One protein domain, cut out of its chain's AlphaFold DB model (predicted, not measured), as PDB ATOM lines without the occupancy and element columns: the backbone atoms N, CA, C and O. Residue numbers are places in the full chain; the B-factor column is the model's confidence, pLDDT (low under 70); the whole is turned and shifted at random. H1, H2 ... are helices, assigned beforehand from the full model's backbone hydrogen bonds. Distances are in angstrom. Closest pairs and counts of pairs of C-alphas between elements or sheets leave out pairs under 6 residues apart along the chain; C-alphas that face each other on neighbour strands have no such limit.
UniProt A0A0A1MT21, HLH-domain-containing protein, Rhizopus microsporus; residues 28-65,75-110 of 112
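This is residues 28 to 65 and 75 to 110 of the 112 residues of the protein "HLH-domain-containing protein" of Rhizopus microsporus (UniProt A0A0A1MT21). A long helix, H1, overlaps near its last residues with the first part of H2, which continues the same way in an angled rod, and short H3 folds back at H2's far end. Residues 28 to 48 of H1 stick out. The printed part has 74 residues with three named helices, H1, H2, H3, and no named strand: all helix. It is extended, radius of gyration of the C-alphas 20.0 A, spanning 67 by 32 by 15 A.

H1, residues 28 to 58, runs 45.3 A from C-alpha 28 at (50.905, 73.608, -16.863). H2, residues 76 to 97, is 31.6 A long. H3, residues 103 to 109, ends at C-alpha 109 at (31.400, 26.905, 7.427), 10.6 A from its first.

H1 touches H2 with residues 52 to 56 alone; the closest C-alphas, of Lys 56 and Val 79, are 5.7 A apart. They run the same way at 37 degrees, only just a steep tilt. H2, with residues 91 to 95 alone, touches H3 in a helical hairpin, opposite ways at a steep tilt of 39 degrees; the closest C-alphas are Asp 95 and Arg 105, 6.7 A. H1 and H3 are apart. In H1, H2 and H3 every O i to N i+4 pair is within hydrogen-bond range.

The farthest C-alphas, of Asp 28 and Ser 99, are 66.9 A apart. Residues 66 to 74 are not printed, a gap of 17.9 A between C-alphas 65 and 75. The pLDDT is under 70 at residues 29, 64 to 65, 100 and 109 to 110.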
ATOM      1  N   ASP A  28      49.963  74.056 -17.892       70.25
ATOM      2  CA  ASP A  28      50.905  73.608 -16.863       70.25
ATOM      3  C   ASP A  28      50.205  73.017 -15.641       70.25
ATOM      4  O   ASP A  28      50.647  71.998 -15.108       70.25
ATOM      5  N   SER A  29      49.085  73.606 -15.216       69.56
ATOM      6  CA  SER A  29      48.249  73.050 -14.149       69.56
ATOM      7  C   SER A  29      47.664  71.690 -14.548       69.56
ATOM      8  O   SER A  29      47.747  70.721 -13.788       69.56
ATOM      9  N   LEU A  30      47.161  71.566 -15.780       71.25
ATOM     10  CA  LEU A  30      46.645  70.310 -16.323       71.25
ATOM     11  C   LEU A  30      47.748  69.258 -16.482       71.25
ATOM     12  O   LEU A  30      47.529  68.097 -16.133       71.25
ATOM     13  N   ARG A  31      48.948  69.640 -16.938       70.38
ATOM     14  CA  ARG A  31      50.118  68.750 -16.995       70.38
ATOM     15  C   ARG A  31      50.529  68.270 -15.607       70.38
ATOM     16  O   ARG A  31      50.666  67.066 -15.410       70.38
ATOM     17  N   LYS A  32      50.640  69.166 -14.625       71.06
ATOM     18  CA  LYS A  32      50.949  68.812 -13.228       71.06
ATOM     19  C   LYS A  32      49.886  67.889 -12.631       71.06
ATOM     20  O   LYS A  32      50.232  66.893 -11.998       71.06
ATOM     21  N   ARG A  33      48.602  68.154 -12.892       76.12
ATOM     22  CA  ARG A  33      47.493  67.286 -12.472       76.12
ATOM     23  C   ARG A  33      47.575  65.912 -13.131       76.12
ATOM     24  O   ARG A  33      47.406  64.919 -12.435       76.12
ATOM     25  N   ARG A  34      47.875  65.831 -14.432       76.19
ATOM     26  CA  ARG A  34      48.057  64.561 -15.159       76.19
ATOM     27  C   ARG A  34      49.242  63.754 -14.629       76.19
ATOM     28  O   ARG A  34      49.095  62.553 -14.443       76.19
ATOM     29  N   LEU A  35      50.375  64.401 -14.349       76.69
ATOM     30  CA  LEU A  35      51.566  63.759 -13.777       76.69
ATOM     31  C   LEU A  35      51.327  63.277 -12.341       76.69
ATOM     32  O   LEU A  35      51.711  62.168 -11.983       76.69
ATOM     33  N   SER A  36      50.644  64.079 -11.523       81.19
ATOM     34  CA  SER A  36      50.253  63.678 -10.168       81.19
ATOM     35  C   SER A  36      49.254  62.516 -10.198       81.19
ATOM     36  O   SER A  36      49.442  61.507  -9.523       81.19
ATOM     37  N   HIS A  37      48.234  62.599 -11.055       88.06
ATOM     38  CA  HIS A  37      47.233  61.546 -11.206       88.06
ATOM     39  C   HIS A  37      47.847  60.239 -11.729       88.06
ATOM     40  O   HIS A  37      47.519  59.161 -11.236       88.06
ATOM     41  N   SER A  38      48.770  60.309 -12.694       89.50
ATOM     42  CA  SER A  38      49.476  59.125 -13.192       89.50
ATOM     43  C   SER A  38      50.392  58.513 -12.128       89.50
ATOM     44  O   SER A  38      50.462  57.286 -12.036       89.50
ATOM     45  N   ALA A  39      51.023  59.329 -11.278       90.50
ATOM     46  CA  ALA A  39      51.828  58.861 -10.151       90.50
ATOM     47  C   ALA A  39      50.979  58.169  -9.069       90.50
ATOM     48  O   ALA A  39      51.353  57.098  -8.584       90.50
ATOM     49  N   ILE A  40      49.821  58.739  -8.718       92.25
ATOM     50  CA  ILE A  40      48.885  58.142  -7.752       92.25
ATOM     51  C   ILE A  40      48.386  56.789  -8.261       92.25
ATOM     52  O   ILE A  40      48.425  55.797  -7.530       92.25
ATOM     53  N   GLU A  41      47.970  56.723  -9.525       93.25
ATOM     54  CA  GLU A  41      47.478  55.478 -10.108       93.25
ATOM     55  C   GLU A  41      48.592  54.434 -10.262       93.25
ATOM     56  O   GLU A  41      48.370  53.254  -9.989       93.25
ATOM     57  N   LYS A  42      49.816  54.840 -10.628       93.88
ATOM     58  CA  LYS A  42      50.980  53.939 -10.642       93.88
ATOM     59  C   LYS A  42      51.184  53.299  -9.267       93.88
ATOM     60  O   LYS A  42      51.223  52.075  -9.182       93.88
ATOM     61  N   ARG A  43      51.183  54.101  -8.196       95.00
ATOM     62  CA  ARG A  43      51.301  53.606  -6.816       95.00
ATOM     63  C   ARG A  43      50.151  52.672  -6.430       95.00
ATOM     64  O   ARG A  43      50.350  51.708  -5.697       95.00
ATOM     65  N   ARG A  44      48.928  52.937  -6.903       96.69
ATOM     66  CA  ARG A  44      47.781  52.040  -6.687       96.69
ATOM     67  C   ARG A  44      48.012  50.678  -7.346       96.69
ATOM     68  O   ARG A  44      47.767  49.656  -6.708       96.69
ATOM     69  N   ARG A  45      48.501  50.664  -8.592       96.00
ATOM     70  CA  ARG A  45      48.813  49.426  -9.322       96.00
ATOM     71  C   ARG A  45      49.960  48.651  -8.690       96.00
ATOM     72  O   ARG A  45      49.848  47.437  -8.599       96.00
ATOM     73  N   GLU A  46      51.005  49.330  -8.226       95.62
ATOM     74  CA  GLU A  46      52.125  48.711  -7.502       95.62
ATOM     75  C   GLU A  46      51.618  47.972  -6.261       95.62
ATOM     76  O   GLU A  46      51.722  46.753  -6.204       95.62
ATOM     77  N   ARG A  47      50.890  48.658  -5.369       95.44
ATOM     78  CA  ARG A  47      50.311  48.019  -4.172       95.44
ATOM     79  C   ARG A  47      49.393  46.838  -4.493       95.44
ATOM     80  O   ARG A  47      49.287  45.901  -3.708       95.44
ATOM     81  N   MET A  48      48.654  46.908  -5.599       93.06
ATOM     82  CA  MET A  48      47.804  45.800  -6.037       93.06
ATOM     83  C   MET A  48      48.641  44.615  -6.521       93.06
ATOM     84  O   MET A  48      48.327  43.477  -6.186       93.06
ATOM     85  N   ASN A  49      49.690  44.879  -7.295       93.75
ATOM     86  CA  ASN A  49      50.600  43.849  -7.774       93.75
ATOM     87  C   ASN A  49      51.307  43.159  -6.606       93.75
ATOM     88  O   ASN A  49      51.307  41.933  -6.579       93.75
ATOM     89  N   ASP A  50      51.776  43.915  -5.610       94.69
ATOM     90  CA  ASP A  50      52.426  43.372  -4.410       94.69
ATOM     91  C   ASP A  50      51.514  42.374  -3.681       94.69
ATOM     92  O   ASP A  50      51.936  41.296  -3.264       94.69
ATOM     93  N   LYS A  51      50.218  42.700  -3.563       94.56
ATOM     94  CA  LYS A  51      49.227  41.801  -2.953       94.56
ATOM     95  C   LYS A  51      49.025  40.520  -3.762       94.56
ATOM     96  O   LYS A  51      48.915  39.451  -3.169       94.56
ATOM     97  N   ILE A  52      48.974  40.613  -5.092       91.62
ATOM     98  CA  ILE A  52      48.825  39.439  -5.967       91.62
ATOM     99  C   ILE A  52      50.078  38.561  -5.904       91.62
ATOM    100  O   ILE A  52      49.966  37.339  -5.843       91.62
ATOM    101  N   GLU A  53      51.264  39.161  -5.884       90.69
ATOM    102  CA  GLU A  53      52.526  38.434  -5.766       90.69
ATOM    103  C   GLU A  53      52.640  37.733  -4.409       90.69
ATOM    104  O   GLU A  53      52.981  36.549  -4.340       90.69
ATOM    105  N   ARG A  54      52.237  38.411  -3.328       92.25
ATOM    106  CA  ARG A  54      52.154  37.785  -2.009       92.25
ATOM    107  C   ARG A  54      51.175  36.616  -2.008       92.25
ATOM    108  O   ARG A  54      51.522  35.555  -1.498       92.25
ATOM    109  N   LEU A  55      49.993  36.784  -2.596       92.94
ATOM    110  CA  LEU A  55      48.996  35.722  -2.701       92.94
ATOM    111  C   LEU A  55      49.544  34.511  -3.469       92.94
ATOM    112  O   LEU A  55      49.438  33.389  -2.984       92.94
ATOM    113  N   LYS A  56      50.218  34.739  -4.604       90.38
ATOM    114  CA  LYS A  56      50.897  33.693  -5.384       90.38
ATOM    115  C   LYS A  56      51.862  32.877  -4.519       90.38
ATOM    116  O   LYS A  56      51.850  31.656  -4.595       90.38
ATOM    117  N   SER A  57      52.639  33.546  -3.661       89.50
ATOM    118  CA  SER A  57      53.611  32.892  -2.774       89.50
ATOM    119  C   SER A  57      52.993  32.053  -1.649       89.50
ATOM    120  O   SER A  57      53.698  31.251  -1.045       89.50
ATOM    121  N   LEU A  58      51.708  32.234  -1.339       90.69
ATOM    122  CA  LEU A  58      51.012  31.464  -0.304       90.69
ATOM    123  C   LEU A  58      50.349  30.203  -0.863       90.69
ATOM    124  O   LEU A  58      50.009  29.306  -0.097       90.69
ATOM    125  N   ILE A  59      50.154  30.133  -2.181       90.38
ATOM    126  CA  ILE A  59      49.394  29.067  -2.826       90.38
ATOM    127  C   ILE A  59      50.359  27.983  -3.330       90.38
ATOM    128  O   ILE A  59      51.170  28.259  -4.220       90.38
ATOM    129  N   PRO A  60      50.257  26.733  -2.840       86.94
ATOM    130  CA  PRO A  60      51.176  25.656  -3.217       86.94
ATOM    131  C   PRO A  60      51.208  25.366  -4.723       86.94
ATOM    132  O   PRO A  60      52.276  25.151  -5.284       86.94
ATOM    133  N   SER A  61      50.060  25.427  -5.407       84.81
ATOM    134  CA  SER A  61      49.965  25.187  -6.859       84.81
ATOM    135  C   SER A  61      50.618  26.284  -7.708       84.81
ATOM    136  O   SER A  61      50.951  26.053  -8.869       84.81
ATOM    137  N   CYS A  62      50.825  27.473  -7.138       83.06
ATOM    138  CA  CYS A  62      51.480  28.599  -7.798       83.06
ATOM    139  C   CYS A  62      52.995  28.651  -7.542       83.06
ATOM    140  O   CYS A  62      53.716  29.337  -8.275       83.06
ATOM    141  N   ASN A  63      53.477  27.923  -6.534       74.94
ATOM    142  CA  ASN A  63      54.885  27.787  -6.186       74.94
ATOM    143  C   ASN A  63      55.373  26.397  -6.603       74.94
ATOM    144  O   ASN A  63      55.466  25.504  -5.768       74.94
ATOM    145  N   SER A  64      55.679  26.189  -7.888       66.06
ATOM    146  CA  SER A  64      56.306  24.929  -8.309       66.06
ATOM    147  C   SER A  64      57.706  24.820  -7.687       66.06
ATOM    148  O   SER A  64      58.568  25.636  -8.029       66.06
ATOM    149  N   PRO A  65      57.972  23.830  -6.812       61.00
ATOM    150  CA  PRO A  65      59.289  23.631  -6.208       61.00
ATOM    151  C   PRO A  65      60.284  22.995  -7.189       61.00
ATOM    152  O   PRO A  65      61.490  23.072  -6.978       61.00
ATOM    153  N   HIS A  75      49.572  33.935 -14.778       87.88
ATOM    154  CA  HIS A  75      48.615  35.000 -15.028       87.88
ATOM    155  C   HIS A  75      47.840  35.360 -13.751       87.88
ATOM    156  O   HIS A  75      47.502  34.492 -12.947       87.88
ATOM    157  N   LYS A  76      47.500  36.643 -13.569       89.50
ATOM    158  CA  LYS A  76      46.817  37.133 -12.352       89.50
ATOM    159  C   LYS A  76      45.506  36.399 -12.069       89.50
ATOM    160  O   LYS A  76      45.229  36.069 -10.924       89.50
ATOM    161  N   LEU A  77      44.724  36.128 -13.116       90.38
ATOM    162  CA  LEU A  77      43.474  35.376 -13.002       90.38
ATOM    163  C   LEU A  77      43.714  33.963 -12.451       90.38
ATOM    164  O   LEU A  77      42.976  33.517 -11.582       90.38
ATOM    165  N   SER A  78      44.776  33.296 -12.903       89.94
ATOM    166  CA  SER A  78      45.144  31.962 -12.427       89.94
ATOM    167  C   SER A  78      45.527  31.972 -10.949       89.94
ATOM    168  O   SER A  78      45.129  31.070 -10.225       89.94
ATOM    169  N   VAL A  79      46.230  33.013 -10.480       90.62
ATOM    170  CA  VAL A  79      46.534  33.183  -9.045       90.62
ATOM    171  C   VAL A  79      45.253  33.345  -8.227       90.62
ATOM    172  O   VAL A  79      45.121  32.728  -7.176       90.62
ATOM    173  N   LEU A  80      44.298  34.152  -8.702       94.00
ATOM    174  CA  LEU A  80      43.022  34.349  -8.010       94.00
ATOM    175  C   LEU A  80      42.192  33.060  -7.962       94.00
ATOM    176  O   LEU A  80      41.659  32.731  -6.909       94.00
ATOM    177  N   GLN A  81      42.124  32.319  -9.069       93.19
ATOM    178  CA  GLN A  81      41.412  31.043  -9.110       93.19
ATOM    179  C   GLN A  81      42.054  30.021  -8.167       93.19
ATOM    180  O   GLN A  81      41.376  29.450  -7.319       93.19
ATOM    181  N   ALA A  82      43.379  29.872  -8.238       91.50
ATOM    182  CA  ALA A  82      44.115  28.967  -7.368       91.50
ATOM    183  C   ALA A  82      43.979  29.340  -5.879       91.50
ATOM    184  O   ALA A  82      44.002  28.459  -5.026       91.50
ATOM    185  N   ALA A  83      43.804  30.628  -5.557       94.19
ATOM    186  CA  ALA A  83      43.533  31.081  -4.194       94.19
ATOM    187  C   ALA A  83      42.179  30.580  -3.683       94.19
ATOM    188  O   ALA A  83      42.094  30.085  -2.562       94.19
ATOM    189  N   ILE A  84      41.133  30.712  -4.505       94.31
ATOM    190  CA  ILE A  84      39.777  30.257  -4.177       94.31
ATOM    191  C   ILE A  84      39.789  28.745  -3.955       94.31
ATOM    192  O   ILE A  84      39.311  28.267  -2.927       94.31
ATOM    193  N   ASP A  85      40.396  28.007  -4.883       93.44
ATOM    194  CA  ASP A  85      40.477  26.550  -4.811       93.44
ATOM    195  C   ASP A  85      41.241  26.100  -3.557       93.44
ATOM    196  O   ASP A  85      40.808  25.184  -2.858       93.44
ATOM    197  N   TYR A  86      42.339  26.787  -3.225       94.00
ATOM    198  CA  TYR A  86      43.127  26.479  -2.035       94.00
ATOM    199  C   TYR A  86      42.362  26.754  -0.733       94.00
ATOM    200  O   TYR A  86      42.386  25.918   0.166       94.00
ATOM    201  N   ILE A  87      41.631  27.869  -0.629       92.69
ATOM    202  CA  ILE A  87      40.793  28.163   0.547       92.69
ATOM    203  C   ILE A  87      39.701  27.096   0.712       92.69
ATOM    204  O   ILE A  87      39.510  26.579   1.811       92.69
ATOM    205  N   ASN A  88      39.039  26.706  -0.380       91.50
ATOM    206  CA  ASN A  88      38.031  25.645  -0.351       91.50
ATOM    207  C   ASN A  88      38.630  24.307   0.097       91.50
ATOM    208  O   ASN A  88      38.039  23.606   0.918       91.50
ATOM    209  N   GLN A  89      39.822  23.964  -0.395       90.88
ATOM    210  CA  GLN A  89      40.530  22.763   0.036       90.88
ATOM    211  C   GLN A  89      40.849  22.806   1.536       90.88
ATOM    212  O   GLN A  89      40.636  21.813   2.231       90.88
ATOM    213  N   LEU A  90      41.321  23.947   2.048       90.31
ATOM    214  CA  LEU A  90      41.599  24.121   3.473       90.31
ATOM    215  C   LEU A  90      40.338  23.949   4.327       90.31
ATOM    216  O   LEU A  90      40.414  23.304   5.369       90.31
ATOM    217  N   HIS A  91      39.183  24.451   3.880       88.44
ATOM    218  CA  HIS A  91      37.910  24.235   4.576       88.44
ATOM    219  C   HIS A  91      37.532  22.751   4.641       88.44
ATOM    220  O   HIS A  91      37.218  22.251   5.717       88.44
ATOM    221  N   VAL A  92      37.639  22.022   3.525       87.69
ATOM    222  CA  VAL A  92      37.335  20.578   3.485       87.69
ATOM    223  C   VAL A  92      38.284  19.779   4.380       87.69
ATOM    224  O   VAL A  92      37.855  18.875   5.097       87.69
ATOM    225  N   MET A  93      39.579  20.107   4.362       88.06
ATOM    226  CA  MET A  93      40.558  19.469   5.245       88.06
ATOM    227  C   MET A  93      40.222  19.736   6.712       88.06
ATOM    228  O   MET A  93      40.246  18.814   7.526       88.06
ATOM    229  N   LEU A  94      39.868  20.977   7.043       85.94
ATOM    230  CA  LEU A  94      39.542  21.355   8.406       85.94
ATOM    231  C   LEU A  94      38.284  20.636   8.911       85.94
ATOM    232  O   LEU A  94      38.308  20.088  10.010       85.94
ATOM    233  N   ASP A  95      37.242  20.532   8.088       82.06
ATOM    234  CA  ASP A  95      36.006  19.801   8.397       82.06
ATOM    235  C   ASP A  95      36.217  18.327   8.741       82.06
ATOM    236  O   ASP A  95      35.489  17.771   9.571       82.06
ATOM    237  N   GLY A  96      37.190  17.692   8.085       81.62
ATOM    238  CA  GLY A  96      37.578  16.313   8.365       81.62
ATOM    239  C   GLY A  96      38.418  16.162   9.636       81.62
ATOM    240  O   GLY A  96      38.418  15.093  10.239       81.62
ATOM    241  N   THR A  97      39.129  17.216  10.046       82.44
ATOM    242  CA  THR A  97      40.024  17.195  11.220       82.44
ATOM    243  C   THR A  97      39.371  17.681  12.511       82.44
ATOM    244  O   THR A  97      39.736  17.204  13.584       82.44
ATOM    245  N   LEU A  98      38.416  18.611  12.434       78.06
ATOM    246  CA  LEU A  98      37.743  19.162  13.604       78.06
ATOM    247  C   LEU A  98      36.556  18.290  14.011       78.06
ATOM    248  O   LEU A  98      35.725  17.890  13.188       78.06
ATOM    249  N   SER A  99      36.430  18.056  15.316       76.50
ATOM    250  CA  SER A  99      35.232  17.452  15.894       76.50
ATOM    251  C   SER A  99      33.983  18.268  15.532       76.50
ATOM    252  O   SER A  99      34.042  19.487  15.372       76.50
ATOM    253  N   GLN A 100      32.836  17.601  15.388       69.94
ATOM    254  CA  GLN A 100      31.564  18.241  15.001       69.94
ATOM    255  C   GLN A 100      31.152  19.391  15.942       69.94
ATOM    256  O   GLN A 100      30.534  20.357  15.499       69.94
ATOM    257  N   ASP A 101      31.550  19.316  17.213       73.56
ATOM    258  CA  ASP A 101      31.237  20.315  18.240       73.56
ATOM    259  C   ASP A 101      32.271  21.444  18.365       73.56
ATOM    260  O   ASP A 101      32.120  22.316  19.223       73.56
ATOM    261  N   ASP A 102      33.307  21.466  17.523       79.44
ATOM    262  CA  ASP A 102      34.329  22.504  17.595       79.44
ATOM    263  C   ASP A 102      33.734  23.879  17.213       79.44
ATOM    264  O   ASP A 102      33.188  24.041  16.112       79.44
ATOM    265  N   PRO A 103      33.818  24.901  18.087       75.88
ATOM    266  CA  PRO A 103      33.310  26.238  17.786       75.88
ATOM    267  C   PRO A 103      33.967  26.861  16.545       75.88
ATOM    268  O   PRO A 103      33.300  27.601  15.821       75.88
ATOM    269  N   ILE A 104      35.230  26.532  16.250       76.06
ATOM    270  CA  ILE A 104      35.973  27.052  15.092       76.06
ATOM    271  C   ILE A 104      35.355  26.545  13.781       76.06
ATOM    272  O   ILE A 104      35.227  27.302  12.816       76.06
ATOM    273  N   ARG A 105      34.889  25.290  13.758       74.06
ATOM    274  CA  ARG A 105      34.233  24.678  12.594       74.06
ATOM    275  C   ARG A 105      32.970  25.439  12.182       74.06
ATOM    276  O   ARG A 105      32.763  25.715  11.002       74.06
ATOM    277  N   LYS A 106      32.135  25.820  13.155       71.25
ATOM    278  CA  LYS A 106      30.874  26.543  12.900       71.25
ATOM    279  C   LYS A 106      31.103  27.932  12.309       71.25
ATOM    280  O   LYS A 106      30.321  28.359  11.465       71.25
ATOM    281  N   THR A 107      32.167  28.615  12.728       77.19
ATOM    282  CA  THR A 107      32.537  29.937  12.203       77.19
ATOM    283  C   THR A 107      33.051  29.872  10.766       77.19
ATOM    284  O   THR A 107      32.788  30.778   9.985       77.19
ATOM    285  N   ILE A 108      33.766  28.808  10.401       71.69
ATOM    286  CA  ILE A 108      34.391  28.687   9.076       71.69
ATOM    287  C   ILE A 108      33.390  28.238   8.004       71.69
ATOM    288  O   ILE A 108      33.464  28.702   6.868       71.69
ATOM    289  N   LEU A 109      32.420  27.393   8.363       68.44
ATOM    290  CA  LEU A 109      31.400  26.905   7.427       68.44
ATOM    291  C   LEU A 109      30.252  27.882   7.163       68.44
ATOM    292  O   LEU A 109      29.598  27.773   6.128       68.44
ATOM    293  N   ASN A 110      30.022  28.841   8.061       64.94
ATOM    294  CA  ASN A 110      28.971  29.851   7.929       64.94
ATOM    295  C   ASN A 110      29.572  31.265   7.997       64.94
ATOM    296  O   ASN A 110      29.430  31.939   9.023       64.94
TER     297      ASN A 110